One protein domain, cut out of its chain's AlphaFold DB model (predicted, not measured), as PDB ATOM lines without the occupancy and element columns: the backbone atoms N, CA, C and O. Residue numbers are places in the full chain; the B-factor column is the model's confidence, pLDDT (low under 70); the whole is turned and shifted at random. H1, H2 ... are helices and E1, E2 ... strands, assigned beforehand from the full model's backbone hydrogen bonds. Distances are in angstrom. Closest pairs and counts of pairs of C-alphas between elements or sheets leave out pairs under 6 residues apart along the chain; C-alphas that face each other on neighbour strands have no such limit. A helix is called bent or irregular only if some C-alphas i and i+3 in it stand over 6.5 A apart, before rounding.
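This is residues 53 to 174 of the 556 residues of an uncharacterized protein of Giardia muris (UniProt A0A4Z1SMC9). An elongated body has helix H4 in its middle: H3 packs on the first residues of H4, with H1 beyond H3 towards one end, while H5 and the strand E1 pack on H4 towards the other end. There H6 packs on H5, and E2 lies beside E1 in a small sheet of two parallel strands; the short H2 sits near H5. The printed part has 122 residues with six named helices and two named strands, in the order H1 H2 H3 H4 H5 E1 H6 E2, and its class is mostly helix. It is compact, with a radius of gyration of the C-alphas of 14.9 A, and spans 47 by 28 by 27 A.

H1, residues 61 to 67, and H3, residues 83 to 93, only just touch, with 3 pairs of C-alphas within 8 A, the closest being Ile 65 and Tyr 85 at 6.5 A; they run the same way at a shallow tilt of 16 degrees. H4, residues 107 to 118, touches H3 with residues 107 to 111 alone, the closest C-alphas being those of Gly 83 and Met 107, 4.8 A apart, at a shallow tilt of 24 degrees, the same way. H4 and H5, residues 130 to 140, form a helical hairpin: they touch, the closest C-alphas being those of Phe 112 and Gly 140 at 5.6 A, and run opposite ways at a shallow tilt of 18 degrees. H2, residues 74 to 77, is close to H5 but not clearly touching it, the closest C-alphas being those of Glu 75 and Met 139 at 7.5 A. The closest C-alphas of H4 and E1, residues 146 to 150, are those of Ala 117 and Leu 149, 5.2 A apart. H6, residues 154 to 163, touches H5, closest at the C-alphas of Arg 138 and Leu 163, 6.1 A apart, at a steep tilt of 40 degrees, the same way. E1 and E2, residues 169 to 173, are parallel at 15 degrees, with N 149 and O 171 at 2.8 A and N 173 and O 149 at 3.0 A, within hydrogen-bond range. E1, H6 and E2 make a strand-helix-strand unit, two parallel neighbour strands with a helix between, whose crossover is right-handed. Every O i to N i+4 pair is within range in H1, H3, H4 and H5; H6 has 2 of 6, beside 4 of 7 O i to N i+3 pairs, and H2 is too short for an i+4 pair.

H1 begins at C-alpha 61 (168.340, 282.744, 165.479). H3 is 15.2 A long, H4 16.1 A, H5 15.1 A and H6 15.8 A. H6 is irregular, but only just: C-alphas 155 and 158 are 6.9 A apart. E2 ends at C-alpha 173 (184.125, 288.283, 200.499).

The two C-alphas farthest apart are those of Lys 59 and Tyr 174, at 47.0 A. The printed part has no cut; the links H3 to H4 and H4 to H5 are long. The mean pLDDT of the printed part is 74.0, and 34 residues are under 70: 96 to 105, 121 to 129, 146 to 155, 169 and 171 to 174.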
ATOM      1  N   PRO A  53     179.680 294.186 165.661       77.00
ATOM      2  CA  PRO A  53     179.334 292.883 166.236       77.00
ATOM      3  C   PRO A  53     178.932 291.842 165.167       77.00
ATOM      4  O   PRO A  53     178.893 292.137 163.971       77.00
ATOM      5  N   LEU A  54     178.615 290.619 165.598       80.00
ATOM      6  CA  LEU A  54     177.958 289.601 164.777       80.00
ATOM      7  C   LEU A  54     176.529 290.026 164.425       80.00
ATOM      8  O   LEU A  54     175.752 290.426 165.296       80.00
ATOM      9  N   VAL A  55     176.177 289.859 163.150       76.81
ATOM     10  CA  VAL A  55     174.815 290.021 162.629       76.81
ATOM     11  C   VAL A  55     174.206 288.632 162.447       76.81
ATOM     12  O   VAL A  55     174.588 287.897 161.538       76.81
ATOM     13  N   ILE A  56     173.277 288.265 163.330       77.88
ATOM     14  CA  ILE A  56     172.559 286.983 163.295       77.88
ATOM     15  C   ILE A  56     171.152 287.233 162.726       77.88
ATOM     16  O   ILE A  56     170.449 288.086 163.267       77.88
ATOM     17  N   PRO A  57     170.711 286.526 161.668       77.00
ATOM     18  CA  PRO A  57     169.344 286.649 161.167       77.00
ATOM     19  C   PRO A  57     168.314 286.129 162.171       77.00
ATOM     20  O   PRO A  57     168.527 285.106 162.816       77.00
ATOM     21  N   ASP A  58     167.135 286.749 162.207       75.94
ATOM     22  CA  ASP A  58     166.039 286.301 163.079       75.94
ATOM     23  C   ASP A  58     165.476 284.927 162.670       75.94
ATOM     24  O   ASP A  58     164.957 284.167 163.491       75.94
ATOM     25  N   LYS A  59     165.636 284.545 161.395       73.06
ATOM     26  CA  LYS A  59     165.297 283.201 160.913       73.06
ATOM     27  C   LYS A  59     166.284 282.173 161.470       73.06
ATOM     28  O   LYS A  59     167.426 282.110 161.032       73.06
ATOM     29  N   HIS A  60     165.786 281.323 162.372       71.38
ATOM     30  CA  HIS A  60     166.550 280.281 163.078       71.38
ATOM     31  C   HIS A  60     167.631 280.821 164.032       71.38
ATOM     32  O   HIS A  60     168.593 280.113 164.323       71.38
ATOM     33  N   ARG A  61     167.439 282.044 164.549       79.81
ATOM     34  CA  ARG A  61     168.340 282.744 165.479       79.81
ATOM     35  C   ARG A  61     168.837 281.860 166.627       79.81
ATOM     36  O   ARG A  61     170.043 281.767 166.826       79.81
ATOM     37  N   ASP A  62     167.936 281.164 167.314       78.19
ATOM     38  CA  ASP A  62     168.277 280.349 168.488       78.19
ATOM     39  C   ASP A  62     169.147 279.139 168.116       78.19
ATOM     40  O   ASP A  62     170.209 278.949 168.698       78.19
ATOM     41  N   LEU A  63     168.783 278.402 167.058       75.94
ATOM     42  CA  LEU A  63     169.580 277.282 166.528       75.94
ATOM     43  C   LEU A  63     170.968 277.735 166.046       75.94
ATOM     44  O   LEU A  63     171.957 277.028 166.218       75.94
ATOM     45  N   ILE A  64     171.062 278.926 165.443       78.44
ATOM     46  CA  ILE A  64     172.346 279.520 165.051       78.44
ATOM     47  C   ILE A  64     173.190 279.805 166.301       78.44
ATOM     48  O   ILE A  64     174.369 279.458 166.324       78.44
ATOM     49  N   ILE A  65     172.590 280.373 167.350       81.25
ATOM     50  CA  ILE A  65     173.249 280.685 168.626       81.25
ATOM     51  C   ILE A  65     173.674 279.411 169.379       81.25
ATOM     52  O   ILE A  65     174.776 279.371 169.934       81.25
ATOM     53  N   GLU A  66     172.868 278.348 169.360       81.12
ATOM     54  CA  GLU A  66     173.221 277.026 169.896       81.12
ATOM     55  C   GLU A  66     174.452 276.430 169.197       81.12
ATOM     56  O   GLU A  66     175.299 275.836 169.863       81.12
ATOM     57  N   MET A  67     174.617 276.663 167.890       78.88
ATOM     58  CA  MET A  67     175.800 276.229 167.134       78.88
ATOM     59  C   MET A  67     176.990 277.204 167.172       78.88
ATOM     60  O   MET A  67     178.064 276.853 166.681       78.88
ATOM     61  N   LEU A  68     176.856 278.411 167.739       84.00
ATOM     62  CA  LEU A  68     177.996 279.326 167.863       84.00
ATOM     63  C   LEU A  68     179.054 278.765 168.835       84.00
ATOM     64  O   LEU A  68     178.693 278.327 169.936       84.00
ATOM     65  N   PRO A  69     180.353 278.837 168.481       83.94
ATOM     66  CA  PRO A  69     181.451 278.567 169.403       83.94
ATOM     67  C   PRO A  69     181.467 279.521 170.609       83.94
ATOM     68  O   PRO A  69     181.016 280.670 170.537       83.94
ATOM     69  N   VAL A  70     181.987 279.044 171.739       84.62
ATOM     70  CA  VAL A  70     182.045 279.791 173.012       84.62
ATOM     71  C   VAL A  70     183.293 280.671 173.138       84.62
ATOM     72  O   VAL A  70     183.279 281.650 173.873       84.62
ATOM     73  N   ASP A  71     184.341 280.370 172.376       80.81
ATOM     74  CA  ASP A  71     185.662 281.009 172.357       80.81
ATOM     75  C   ASP A  71     185.729 282.307 171.524       80.81
ATOM     76  O   ASP A  71     186.764 282.969 171.468       80.81
ATOM     77  N   LEU A  72     184.619 282.713 170.896       85.00
ATOM     78  CA  LEU A  72     184.568 283.902 170.036       85.00
ATOM     79  C   LEU A  72     184.978 285.189 170.786       85.00
ATOM     80  O   LEU A  72     184.630 285.343 171.963       85.00
ATOM     81  N   PRO A  73     185.643 286.164 170.129       83.25
ATOM     82  CA  PRO A  73     186.001 287.435 170.759       83.25
ATOM     83  C   PRO A  73     184.776 288.198 171.277       83.25
ATOM     84  O   PRO A  73     183.778 288.318 170.564       83.25
ATOM     85  N   LEU A  74     184.870 288.762 172.488       84.69
ATOM     86  CA  LEU A  74     183.749 289.433 173.166       84.69
ATOM     87  C   LEU A  74     183.104 290.536 172.316       84.69
ATOM     88  O   LEU A  74     181.886 290.549 172.163       84.69
ATOM     89  N   GLU A  75     183.915 291.371 171.657       82.56
ATOM     90  CA  GLU A  75     183.470 292.412 170.715       82.56
ATOM     91  C   GLU A  75     182.491 291.917 169.634       82.56
ATOM     92  O   GLU A  75     181.673 292.684 169.128       82.56
ATOM     93  N   ARG A  76     182.580 290.637 169.244       83.25
ATOM     94  CA  ARG A  76     181.697 290.043 168.236       83.25
ATOM     95  C   ARG A  76     180.365 289.592 168.826       83.25
ATOM     96  O   ARG A  76     179.364 289.654 168.123       83.25
ATOM     97  N   VAL A  77     180.336 289.151 170.082       85.19
ATOM     98  CA  VAL A  77     179.168 288.500 170.706       85.19
ATOM     99  C   VAL A  77     178.340 289.415 171.613       85.19
ATOM    100  O   VAL A  77     177.260 289.013 172.028       85.19
ATOM    101  N   LEU A  78     178.772 290.657 171.868       81.38
ATOM    102  CA  LEU A  78     178.013 291.653 172.652       81.38
ATOM    103  C   LEU A  78     176.565 291.890 172.158       81.38
ATOM    104  O   LEU A  78     175.704 292.235 172.964       81.38
ATOM    105  N   SER A  79     176.281 291.676 170.866       80.19
ATOM    106  CA  SER A  79     174.932 291.770 170.272       80.19
ATOM    107  C   SER A  79     174.004 290.589 170.596       80.19
ATOM    108  O   SER A  79     172.828 290.614 170.232       80.19
ATOM    109  N   ILE A  80     174.509 289.534 171.240       82.25
ATOM    110  CA  ILE A  80     173.723 288.355 171.601       82.25
ATOM    111  C   ILE A  80     173.054 288.607 172.952       82.25
ATOM    112  O   ILE A  80     173.693 288.557 173.996       82.25
ATOM    113  N   GLU A  81     171.747 288.841 172.937       77.31
ATOM    114  CA  GLU A  81     170.927 288.999 174.150       77.31
ATOM    115  C   GLU A  81     170.456 287.646 174.719       77.31
ATOM    116  O   GLU A  81     170.039 287.551 175.871       77.31
ATOM    117  N   THR A  82     170.539 286.567 173.932       79.19
ATOM    118  CA  THR A  82     170.063 285.233 174.320       79.19
ATOM    119  C   THR A  82     170.946 284.619 175.412       79.19
ATOM    120  O   THR A  82     172.049 284.131 175.147       79.19
ATOM    121  N   GLY A  83     170.434 284.572 176.647       79.12
ATOM    122  CA  GLY A  83     171.169 284.095 177.827       79.12
ATOM    123  C   GLY A  83     171.740 282.670 177.731       79.12
ATOM    124  O   GLY A  83     172.740 282.375 178.380       79.12
ATOM    125  N   GLN A  84     171.186 281.803 176.872       80.25
ATOM    126  CA  GLN A  84     171.734 280.463 176.600       80.25
ATOM    127  C   GLN A  84     173.185 280.497 176.086       80.25
ATOM    128  O   GLN A  84     173.970 279.614 176.432       80.25
ATOM    129  N   TYR A  85     173.558 281.503 175.281       86.00
ATOM    130  CA  TYR A  85     174.933 281.643 174.789       86.00
ATOM    131  C   TYR A  85     175.897 281.936 175.935       86.00
ATOM    132  O   TYR A  85     176.890 281.234 176.121       86.00
ATOM    133  N   TRP A  86     175.562 282.940 176.744       84.88
ATOM    134  CA  TRP A  86     176.377 283.370 177.874       84.88
ATOM    135  C   TRP A  86     176.452 282.309 178.969       84.88
ATOM    136  O   TRP A  86     177.519 282.118 179.535       84.88
ATOM    137  N   MET A  87     175.384 281.537 179.191       81.69
ATOM    138  CA  MET A  87     175.406 280.359 180.065       81.69
ATOM    139  C   MET A  87     176.396 279.292 179.569       81.69
ATOM    140  O   MET A  87     177.251 278.850 180.335       81.69
ATOM    141  N   ARG A  88     176.326 278.907 178.283       85.81
ATOM    142  CA  ARG A  88     177.265 277.943 177.671       85.81
ATOM    143  C   ARG A  88     178.710 278.439 177.732       85.81
ATOM    144  O   ARG A  88     179.606 277.660 178.039       85.81
ATOM    145  N   ARG A  89     178.928 279.732 177.475       86.75
ATOM    146  CA  ARG A  89     180.241 280.381 177.561       86.75
ATOM    147  C   ARG A  89     180.779 280.406 178.993       86.75
ATOM    148  O   ARG A  89     181.920 280.029 179.208       86.75
ATOM    149  N   CYS A  90     179.950 280.793 179.960       81.06
ATOM    150  CA  CYS A  90     180.308 280.861 181.374       81.06
ATOM    151  C   CYS A  90     180.732 279.488 181.916       81.06
ATOM    152  O   CYS A  90     181.795 279.383 182.512       81.06
ATOM    153  N   LEU A  91     179.975 278.423 181.616       78.00
ATOM    154  CA  LEU A  91     180.336 277.048 181.995       78.00
ATOM    155  C   LEU A  91     181.620 276.537 181.317       78.00
ATOM    156  O   LEU A  91     182.339 275.731 181.902       78.00
ATOM    157  N   ALA A  92     181.902 276.969 180.083       81.69
ATOM    158  CA  ALA A  92     183.104 276.568 179.353       81.69
ATOM    159  C   ALA A  92     184.367 277.320 179.813       81.69
ATOM    160  O   ALA A  92     185.459 276.760 179.773       81.69
ATOM    161  N   GLU A  93     184.220 278.578 180.238       78.75
ATOM    162  CA  GLU A  93     185.317 279.426 180.721       78.75
ATOM    163  C   GLU A  93     185.587 279.224 182.225       78.75
ATOM    164  O   GLU A  93     186.733 279.311 182.663       78.75
ATOM    165  N   PHE A  94     184.552 278.890 183.008       76.94
ATOM    166  CA  PHE A  94     184.597 278.718 184.466       76.94
ATOM    167  C   PHE A  94     183.879 277.414 184.902       76.94
ATOM    168  O   PHE A  94     182.737 277.463 185.357       76.94
ATOM    169  N   PRO A  95     184.509 276.227 184.786       71.56
ATOM    170  CA  PRO A  95     183.854 274.938 185.073       71.56
ATOM    171  C   PRO A  95     183.403 274.729 186.532       71.56
ATOM    172  O   PRO A  95     182.649 273.804 186.825       71.56
ATOM    173  N   ASP A  96     183.890 275.561 187.451       65.06
ATOM    174  CA  ASP A  96     183.573 275.611 188.880       65.06
ATOM    175  C   ASP A  96     182.451 276.612 189.233       65.06
ATOM    176  O   ASP A  96     182.059 276.701 190.399       65.06
ATOM    177  N   VAL A  97     181.920 277.364 188.259       63.31
ATOM    178  CA  VAL A  97     180.891 278.384 188.506       63.31
ATOM    179  C   VAL A  97     179.548 277.765 188.906       63.31
ATOM    180  O   VAL A  97     179.026 276.856 188.255       63.31
ATOM    181  N   VAL A  98     178.934 278.305 189.959       60.47
ATOM    182  CA  VAL A  98     177.543 277.998 190.310       60.47
ATOM    183  C   VAL A  98     176.637 278.968 189.560       60.47
ATOM    184  O   VAL A  98     176.679 280.172 189.801       60.47
ATOM    185  N   LEU A  99     175.824 278.447 188.639       60.75
ATOM    186  CA  LEU A  99     174.853 279.256 187.902       60.75
ATOM    187  C   LEU A  99     173.744 279.793 188.830       60.75
ATOM    188  O   LEU A  99     173.349 279.099 189.772       60.75
ATOM    189  N   PRO A 100     173.206 280.996 188.559       55.56
ATOM    190  CA  PRO A 100     172.165 281.609 189.376       55.56
ATOM    191  C   PRO A 100     170.847 280.825 189.329       55.56
ATOM    192  O   PRO A 100     170.409 280.353 188.280       55.56
ATOM    193  N   THR A 101     170.179 280.742 190.480       47.66
ATOM    194  CA  THR A 101     168.829 280.172 190.639       47.66
ATOM    195  C   THR A 101     167.707 281.187 190.386       47.66
ATOM    196  O   THR A 101     166.553 280.790 190.201       47.66
ATOM    197  N   GLU A 102     168.023 282.486 190.360       51.00
ATOM    198  CA  GLU A 102     167.058 283.572 190.149       51.00
ATOM    199  C   GLU A 102     166.459 283.527 188.729       51.00
ATOM    200  O   GLU A 102     167.143 283.713 187.719       51.00
ATOM    201  N   ARG A 103     165.140 283.298 188.636       50.16
ATOM    202  CA  ARG A 103     164.423 283.273 187.351       50.16
ATOM    203  C   ARG A 103     164.375 284.672 186.733       50.16
ATOM    204  O   ARG A 103     163.564 285.494 187.149       50.16
ATOM    205  N   GLY A 104     165.172 284.887 185.689       59.47
ATOM    206  CA  GLY A 104     165.189 286.128 184.908       59.47
ATOM    207  C   GLY A 104     166.502 286.910 184.960       59.47
ATOM    208  O   GLY A 104     166.559 287.988 184.379       59.47
ATOM    209  N   MET A 105     167.551 286.392 185.610       66.44
ATOM    210  CA  MET A 105     168.874 287.025 185.578       66.44
ATOM    211  C   MET A 105     169.432 287.090 184.141       66.44
ATOM    212  O   MET A 105     169.410 286.089 183.420       66.44
ATOM    213  N   ASP A 106     169.965 288.247 183.726       80.00
ATOM    214  CA  ASP A 106     170.703 288.347 182.461       80.00
ATOM    215  C   ASP A 106     172.035 287.587 182.589       80.00
ATOM    216  O   ASP A 106     172.957 287.995 183.298       80.00
ATOM    217  N   MET A 107     172.144 286.466 181.876       79.94
ATOM    218  CA  MET A 107     173.341 285.623 181.879       79.94
ATOM    219  C   MET A 107     174.563 286.319 181.256       79.94
ATOM    220  O   MET A 107     175.689 285.934 181.561       79.94
ATOM    221  N   ARG A 108     174.373 287.352 180.418       86.06
ATOM    222  CA  ARG A 108     175.457 288.216 179.913       86.06
ATOM    223  C   ARG A 108     176.028 289.066 181.039       86.06
ATOM    224  O   ARG A 108     177.245 289.100 181.208       86.06
ATOM    225  N   ARG A 109     175.157 289.708 181.826       82.94
ATOM    226  CA  ARG A 109     175.531 290.428 183.049       82.94
ATOM    227  C   ARG A 109     176.269 289.493 184.003       82.94
ATOM    228  O   ARG A 109     177.414 289.782 184.329       82.94
ATOM    229  N   PHE A 110     175.675 288.345 184.344       75.81
ATOM    230  CA  PHE A 110     176.307 287.340 185.208       75.81
ATOM    231  C   PHE A 110     177.709 286.963 184.706       75.81
ATOM    232  O   PHE A 110     178.669 287.025 185.463       75.81
ATOM    233  N   TYR A 111     177.858 286.668 183.411       84.00
ATOM    234  CA  TYR A 111     179.157 286.362 182.811       84.00
ATOM    235  C   TYR A 111     180.183 287.503 182.966       84.00
ATOM    236  O   TYR A 111     181.330 287.231 183.322       84.00
ATOM    237  N   PHE A 112     179.809 288.767 182.727       85.12
ATOM    238  CA  PHE A 112     180.726 289.902 182.903       85.12
ATOM    239  C   PHE A 112     181.067 290.153 184.377       85.12
ATOM    240  O   PHE A 112     182.238 290.362 184.692       85.12
ATOM    241  N   GLU A 113     180.086 290.081 185.278       80.75
ATOM    242  CA  GLU A 113     180.277 290.235 186.725       80.75
ATOM    243  C   GLU A 113     181.205 289.127 187.272       80.75
ATOM    244  O   GLU A 113     182.201 289.430 187.934       80.75
ATOM    245  N   THR A 114     180.976 287.859 186.900       76.88
ATOM    246  CA  THR A 114     181.852 286.721 187.235       76.88
ATOM    247  C   THR A 114     183.251 286.864 186.631       76.88
ATOM    248  O   THR A 114     184.235 286.696 187.351       76.88
ATOM    249  N   ARG A 115     183.383 287.191 185.335       83.44
ATOM    250  CA  ARG A 115     184.704 287.319 184.690       83.44
ATOM    251  C   ARG A 115     185.526 288.451 185.305       83.44
ATOM    252  O   ARG A 115     186.723 288.275 185.506       83.44
ATOM    253  N   ILE A 116     184.903 289.581 185.646       80.69
ATOM    254  CA  ILE A 116     185.580 290.679 186.354       80.69
ATOM    255  C   ILE A 116     186.006 290.229 187.758       80.69
ATOM    256  O   ILE A 116     187.157 290.453 188.134       80.69
ATOM    257  N   ALA A 117     185.134 289.541 188.503       74.25
ATOM    258  CA  ALA A 117     185.451 289.018 189.832       74.25
ATOM    259  C   ALA A 117     186.647 288.047 189.835       74.25
ATOM    260  O   ALA A 117     187.494 288.121 190.730       74.25
ATOM    261  N   ARG A 118     186.784 287.188 188.813       77.38
ATOM    262  CA  ARG A 118     187.886 286.209 188.715       77.38
ATOM    263  C   ARG A 118     189.281 286.827 188.605       77.38
ATOM    264  O   ARG A 118     190.247 286.162 188.950       77.38
ATOM    265  N   TYR A 119     189.427 288.090 188.200       76.06
ATOM    266  CA  TYR A 119     190.739 288.758 188.220       76.06
ATOM    267  C   TYR A 119     191.233 289.096 189.648       76.06
ATOM    268  O   TYR A 119     192.427 289.352 189.849       76.06
ATOM    269  N   PHE A 120     190.335 289.064 190.644       70.62
ATOM    270  CA  PHE A 120     190.632 289.282 192.067       70.62
ATOM    271  C   PHE A 120     190.824 287.973 192.854       70.62
ATOM    272  O   PHE A 120     191.384 288.006 193.950       70.62
ATOM    273  N   ASP A 121     190.396 286.846 192.279       67.81
ATOM    274  CA  ASP A 121     190.525 285.489 192.818       67.81
ATOM    275  C   ASP A 121     192.012 285.128 193.050       67.81
ATOM    276  O   ASP A 121     192.816 285.206 192.114       67.81
ATOM    277  N   PRO A 122     192.420 284.764 194.283       58.06
ATOM    278  CA  PRO A 122     193.824 284.528 194.611       58.06
ATOM    279  C   PRO A 122     194.417 283.263 193.985       58.06
ATOM    280  O   PRO A 122     195.641 283.170 193.886       58.06
ATOM    281  N   ASP A 123     193.593 282.296 193.571       58.00
ATOM    282  CA  ASP A 123     194.086 281.056 192.965       58.00
ATOM    283  C   ASP A 123     194.231 281.176 191.427       58.00
ATOM    284  O   ASP A 123     194.865 280.330 190.789       58.00
ATOM    285  N   VAL A 124     193.781 282.291 190.826       60.00
ATOM    286  CA  VAL A 124     194.069 282.686 189.429       60.00
ATOM    287  C   VAL A 124     195.457 283.354 189.355       60.00
ATOM    288  O   VAL A 124     195.619 284.564 189.183       60.00
ATOM    289  N   GLY A 125     196.491 282.531 189.555       46.22
ATOM    290  CA  GLY A 125     197.861 282.968 189.843       46.22
ATOM    291  C   GLY A 125     198.530 283.873 188.794       46.22
ATOM    292  O   GLY A 125     198.670 283.509 187.627       46.22
ATOM    293  N   GLU A 126     199.024 285.024 189.272       47.12
ATOM    294  CA  GLU A 126     200.069 285.918 188.715       47.12
ATOM    295  C   GLU A 126     199.921 286.495 187.288       47.12
ATOM    296  O   GLU A 126     200.504 287.540 187.011       47.12
ATOM    297  N   LYS A 127     199.116 285.922 186.389       53.44
ATOM    298  CA  LYS A 127     199.042 286.306 184.962       53.44
ATOM    299  C   LYS A 127     197.874 287.237 184.617       53.44
ATOM    300  O   LYS A 127     197.187 287.040 183.620       53.44
ATOM    301  N   THR A 128     197.645 288.259 185.435       58.62
ATOM    302  CA  THR A 128     196.604 289.267 185.181       58.62
ATOM    303  C   THR A 128     197.222 290.521 184.583       58.62
ATOM    304  O   THR A 128     197.856 291.288 185.301       58.62
ATOM    305  N   ASP A 129     197.011 290.746 183.287       67.81
ATOM    306  CA  ASP A 129     197.280 292.045 182.669       67.81
ATOM    307  C   ASP A 129     196.182 293.052 183.077       67.81
ATOM    308  O   ASP A 129     195.003 292.820 182.782       67.81
ATOM    309  N   PRO A 130     196.522 294.190 183.715       70.50
ATOM    310  CA  PRO A 130     195.562 295.259 183.970       70.50
ATOM    311  C   PRO A 130     194.938 295.831 182.687       70.50
ATOM    312  O   PRO A 130     193.834 296.371 182.746       70.50
ATOM    313  N   GLY A 131     195.611 295.718 181.535       77.12
ATOM    314  CA  GLY A 131     195.073 296.080 180.223       77.12
ATOM    315  C   GLY A 131     193.867 295.227 179.821       77.12
ATOM    316  O   GLY A 131     192.823 295.780 179.467       77.12
ATOM    317  N   GLU A 132     193.965 293.898 179.941       80.62
ATOM    318  CA  GLU A 132     192.846 292.987 179.667       80.62
ATOM    319  C   GLU A 132     191.658 293.236 180.613       80.62
ATOM    320  O   GLU A 132     190.525 293.371 180.143       80.62
ATOM    321  N   LEU A 133     191.903 293.401 181.921       82.06
ATOM    322  CA  LEU A 133     190.852 293.744 182.893       82.06
ATOM    323  C   LEU A 133     190.125 295.040 182.500       82.06
ATOM    324  O   LEU A 133     188.895 295.085 182.523       82.06
ATOM    325  N   GLN A 134     190.852 296.086 182.090       82.62
ATOM    326  CA  GLN A 134     190.233 297.330 181.625       82.62
ATOM    327  C   GLN A 134     189.445 297.155 180.320       82.62
ATOM    328  O   GLN A 134     188.408 297.796 180.152       82.62
ATOM    329  N   ALA A 135     189.901 296.306 179.395       83.94
ATOM    330  CA  ALA A 135     189.172 296.013 178.163       83.94
ATOM    331  C   ALA A 135     187.857 295.267 178.450       83.94
ATOM    332  O   ALA A 135     186.800 295.672 177.963       83.94
ATOM    333  N   VAL A 136     187.899 294.231 179.297       84.81
ATOM    334  CA  VAL A 136     186.712 293.482 179.742       84.81
ATOM    335  C   VAL A 136     185.749 294.389 180.509       84.81
ATOM    336  O   VAL A 136     184.557 294.385 180.209       84.81
ATOM    337  N   ALA A 137     186.251 295.228 181.421       83.81
ATOM    338  CA  ALA A 137     185.436 296.190 182.159       83.81
ATOM    339  C   ALA A 137     184.726 297.187 181.231       83.81
ATOM    340  O   ALA A 137     183.527 297.392 181.376       83.81
ATOM    341  N   ARG A 138     185.414 297.751 180.227       84.88
ATOM    342  CA  ARG A 138     184.797 298.672 179.250       84.88
ATOM    343  C   ARG A 138     183.742 297.997 178.369       84.88
ATOM    344  O   ARG A 138     182.767 298.648 178.013       84.88
ATOM    345  N   MET A 139     183.913 296.715 178.030       83.88
ATOM    346  CA  MET A 139     182.899 295.939 177.301       83.88
ATOM    347  C   MET A 139     181.692 295.572 178.181       83.88
ATOM    348  O   MET A 139     180.567 295.572 177.690       83.88
ATOM    349  N   GLY A 140     181.916 295.278 179.465       80.44
ATOM    350  CA  GLY A 140     180.866 294.929 180.429       80.44
ATOM    351  C   GLY A 140     180.164 296.122 181.090       80.44
ATOM    352  O   GLY A 140     179.091 295.944 181.655       80.44
ATOM    353  N   ALA A 141     180.726 297.334 181.019       82.12
ATOM    354  CA  ALA A 141     180.254 298.522 181.739       82.12
ATOM    355  C   ALA A 141     178.746 298.855 181.616       82.12
ATOM    356  O   ALA A 141     178.185 299.311 182.612       82.12
ATOM    357  N   PRO A 142     178.054 298.623 180.476       81.81
ATOM    358  CA  PRO A 142     176.603 298.835 180.366       81.81
ATOM    359  C   PRO A 142     175.738 297.736 181.015       81.81
ATOM    360  O   PRO A 142     174.513 297.812 180.945       81.81
ATOM    361  N   HIS A 143     176.354 296.679 181.553       79.69
ATOM    362  CA  HIS A 143     175.689 295.457 182.024       79.69
ATOM    363  C   HIS A 143     176.129 295.016 183.429       79.69
ATOM    364  O   HIS A 143     175.543 294.090 183.974       79.69
ATOM    365  N   VAL A 144     177.167 295.633 184.000       78.88
ATOM    366  CA  VAL A 144     177.692 295.326 185.338       78.88
ATOM    367  C   VAL A 144     177.057 296.279 186.346       78.88
ATOM    368  O   VAL A 144     177.364 297.471 186.356       78.88
ATOM    369  N   GLU A 145     176.190 295.742 187.202       71.62
ATOM    370  CA  GLU A 145     175.489 296.500 188.248       71.62
ATOM    371  C   GLU A 145     175.910 296.065 189.659       71.62
ATOM    372  O   GLU A 145     175.798 296.846 190.606       71.62
ATOM    373  N   SER A 146     176.402 294.832 189.805       68.25
ATOM    374  CA  SER A 146     176.881 294.245 191.054       68.25
ATOM    375  C   SER A 146     178.237 293.575 190.855       68.25
ATOM    376  O   SER A 146     178.443 292.850 189.886       68.25
ATOM    377  N   LEU A 147     179.172 293.756 191.785       68.75
ATOM    378  CA  LEU A 147     180.416 292.983 191.807       68.75
ATOM    379  C   LEU A 147     180.619 292.330 193.166       68.75
ATOM    380  O   LEU A 147     180.669 293.016 194.181       68.75
ATOM    381  N   THR A 148     180.790 291.007 193.161       67.94
ATOM    382  CA  THR A 148     181.212 290.225 194.329       67.94
ATOM    383  C   THR A 148     182.680 289.859 194.161       67.94
ATOM    384  O   THR A 148     183.026 289.108 193.255       67.94
ATOM    385  N   LEU A 149     183.553 290.426 194.993       68.19
ATOM    386  CA  LEU A 149     185.005 290.336 194.850       68.19
ATOM    387  C   LEU A 149     185.626 289.536 195.997       68.19
ATOM    388  O   LEU A 149     185.463 289.875 197.172       68.19
ATOM    389  N   HIS A 150     186.396 288.504 195.654       62.00
ATOM    390  CA  HIS A 150     187.174 287.751 196.631       62.00
ATOM    391  C   HIS A 150     188.445 288.532 197.000       62.00
ATOM    392  O   HIS A 150     189.269 288.846 196.142       62.00
ATOM    393  N   ILE A 151     188.590 288.919 198.272       58.12
ATOM    394  CA  ILE A 151     189.656 289.846 198.682       58.12
ATOM    395  C   ILE A 151     191.001 289.127 198.790       58.12
ATOM    396  O   ILE A 151     191.290 288.534 199.827       58.12
ATOM    397  N   GLN A 152     191.867 289.327 197.792       55.59
ATOM    398  CA  GLN A 152     193.316 289.508 198.017       55.59
ATOM    399  C   GLN A 152     193.934 290.658 197.185       55.59
ATOM    400  O   GLN A 152     194.932 291.237 197.604       55.59
ATOM    401  N   ARG A 153     193.337 291.066 196.050       62.47
ATOM    402  CA  ARG A 153     193.933 292.028 195.087       62.47
ATOM    403  C   ARG A 153     193.279 293.421 195.053       62.47
ATOM    404  O   ARG A 153     192.740 293.854 194.038       62.47
ATOM    405  N   VAL A 154     193.351 294.155 196.163       62.84
ATOM    406  CA  VAL A 154     192.744 295.503 196.315       62.84
ATOM    407  C   VAL A 154     193.287 296.539 195.316       62.84
ATOM    408  O   VAL A 154     192.584 297.471 194.929       62.84
ATOM    409  N   GLU A 155     194.537 296.371 194.884       66.19
ATOM    410  CA  GLU A 155     195.301 297.329 194.068       66.19
ATOM    411  C   GLU A 155     194.694 297.596 192.682       66.19
ATOM    412  O   GLU A 155     194.950 298.642 192.088       66.19
ATOM    413  N   LEU A 156     193.848 296.690 192.179       71.50
ATOM    414  CA  LEU A 156     193.173 296.831 190.885       71.50
ATOM    415  C   LEU A 156     191.893 297.691 190.964       71.50
ATOM    416  O   LEU A 156     191.429 298.193 189.938       71.50
ATOM    417  N   LEU A 157     191.327 297.916 192.161       73.31
ATOM    418  CA  LEU A 157     190.071 298.666 192.334       73.31
ATOM    419  C   LEU A 157     190.117 300.115 191.804       73.31
ATOM    420  O   LEU A 157     189.161 300.501 191.129       73.31
ATOM    421  N   PRO A 158     191.175 300.927 192.032       70.69
ATOM    422  CA  PRO A 158     191.212 302.311 191.550       70.69
ATOM    423  C   PRO A 158     191.210 302.435 190.020       70.69
ATOM    424  O   PRO A 158     190.795 303.470 189.504       70.69
ATOM    425  N   ALA A 159     191.657 301.396 189.303       74.88
ATOM    426  CA  ALA A 159     191.624 301.324 187.842       74.88
ATOM    427  C   ALA A 159     190.307 300.736 187.302       74.88
ATOM    428  O   ALA A 159     189.910 301.059 186.184       74.88
ATOM    429  N   LEU A 160     189.630 299.886 188.086       79.88
ATOM    430  CA  LEU A 160     188.376 299.241 187.703       79.88
ATOM    431  C   LEU A 160     187.149 300.129 187.941       79.88
ATOM    432  O   LEU A 160     186.355 300.324 187.023       79.88
ATOM    433  N   LEU A 161     186.974 300.661 189.157       77.25
ATOM    434  CA  LEU A 161     185.726 301.331 189.551       77.25
ATOM    435  C   LEU A 161     185.345 302.525 188.646       77.25
ATOM    436  O   LEU A 161     184.171 302.619 188.284       77.25
ATOM    437  N   PRO A 162     186.272 303.396 188.184       77.81
ATOM    438  CA  PRO A 162     185.930 304.489 187.265       77.81
ATOM    439  C   PRO A 162     185.447 304.046 185.873       77.81
ATOM    440  O   PRO A 162     184.922 304.868 185.128       77.81
ATOM    441  N   LEU A 163     185.628 302.771 185.501       80.12
ATOM    442  CA  LEU A 163     185.152 302.209 184.231       80.12
ATOM    443  C   LEU A 163     183.732 301.632 184.319       80.12
ATOM    444  O   LEU A 163     183.174 301.270 183.287       80.12
ATOM    445  N   LEU A 164     183.146 301.548 185.520       79.69
ATOM    446  CA  LEU A 164     181.861 300.891 185.784       79.69
ATOM    447  C   LEU A 164     180.835 301.878 186.380       79.69
ATOM    448  O   LEU A 164     180.432 301.730 187.534       79.69
ATOM    449  N   PRO A 165     180.389 302.906 185.629       74.00
ATOM    450  CA  PRO A 165     179.490 303.939 186.152       74.00
ATOM    451  C   PRO A 165     178.103 303.410 186.558       74.00
ATOM    452  O   PRO A 165     177.430 304.053 187.358       74.00
ATOM    453  N   GLY A 166     177.689 302.252 186.024       70.38
ATOM    454  CA  GLY A 166     176.442 301.557 186.369       70.38
ATOM    455  C   GLY A 166     176.528 300.625 187.584       70.38
ATOM    456  O   GLY A 166     175.565 299.910 187.850       70.38
ATOM    457  N   LEU A 167     177.648 300.602 188.317       75.38
ATOM    458  CA  LEU A 167     177.820 299.761 189.503       75.38
ATOM    459  C   LEU A 167     177.052 300.337 190.709       75.38
ATOM    460  O   LEU A 167     177.422 301.381 191.245       75.38
ATOM    461  N   HIS A 168     176.020 299.626 191.161       72.00
ATOM    462  CA  HIS A 168     175.175 300.005 192.302       72.00
ATOM    463  C   HIS A 168     175.508 299.203 193.570       72.00
ATOM    464  O   HIS A 168     175.410 299.729 194.681       72.00
ATOM    465  N   ALA A 169     175.951 297.950 193.413       64.44
ATOM    466  CA  ALA A 169     176.332 297.070 194.512       64.44
ATOM    467  C   ALA A 169     177.803 296.638 194.423       64.44
ATOM    468  O   ALA A 169     178.272 296.165 193.389       64.44
ATOM    469  N   LEU A 170     178.532 296.762 195.533       71.06
ATOM    470  CA  LEU A 170     179.911 296.295 195.652       71.06
ATOM    471  C   LEU A 170     180.042 295.439 196.910       71.06
ATOM    472  O   LEU A 170     179.970 295.932 198.038       71.06
ATOM    473  N   HIS A 171     180.186 294.138 196.694       66.25
ATOM    474  CA  HIS A 171     180.297 293.123 197.727       66.25
ATOM    475  C   HIS A 171     181.728 292.590 197.763       66.25
ATOM    476  O   HIS A 171     182.326 292.273 196.736       66.25
ATOM    477  N   PHE A 172     182.268 292.440 198.961       67.69
ATOM    478  CA  PHE A 172     183.560 291.835 199.210       67.69
ATOM    479  C   PHE A 172     183.396 290.624 200.117       67.69
ATOM    480  O   PHE A 172     182.637 290.669 201.084       67.69
ATOM    481  N   ILE A 173     184.125 289.561 199.789       58.69
ATOM    482  CA  ILE A 173     184.125 288.283 200.499       58.69
ATOM    483  C   ILE A 173     185.575 287.884 200.755       58.69
ATOM    484  O   ILE A 173     186.379 287.814 199.825       58.69
ATOM    485  N   TYR A 174     185.920 287.554 201.996       51.50
ATOM    486  CA  TYR A 174     187.205 286.921 202.289       51.50
ATOM    487  C   TYR A 174     187.095 285.397 202.210       51.50
ATOM    488  O   TYR A 174     186.314 284.782 202.936       51.50
TER     489      TYR A 174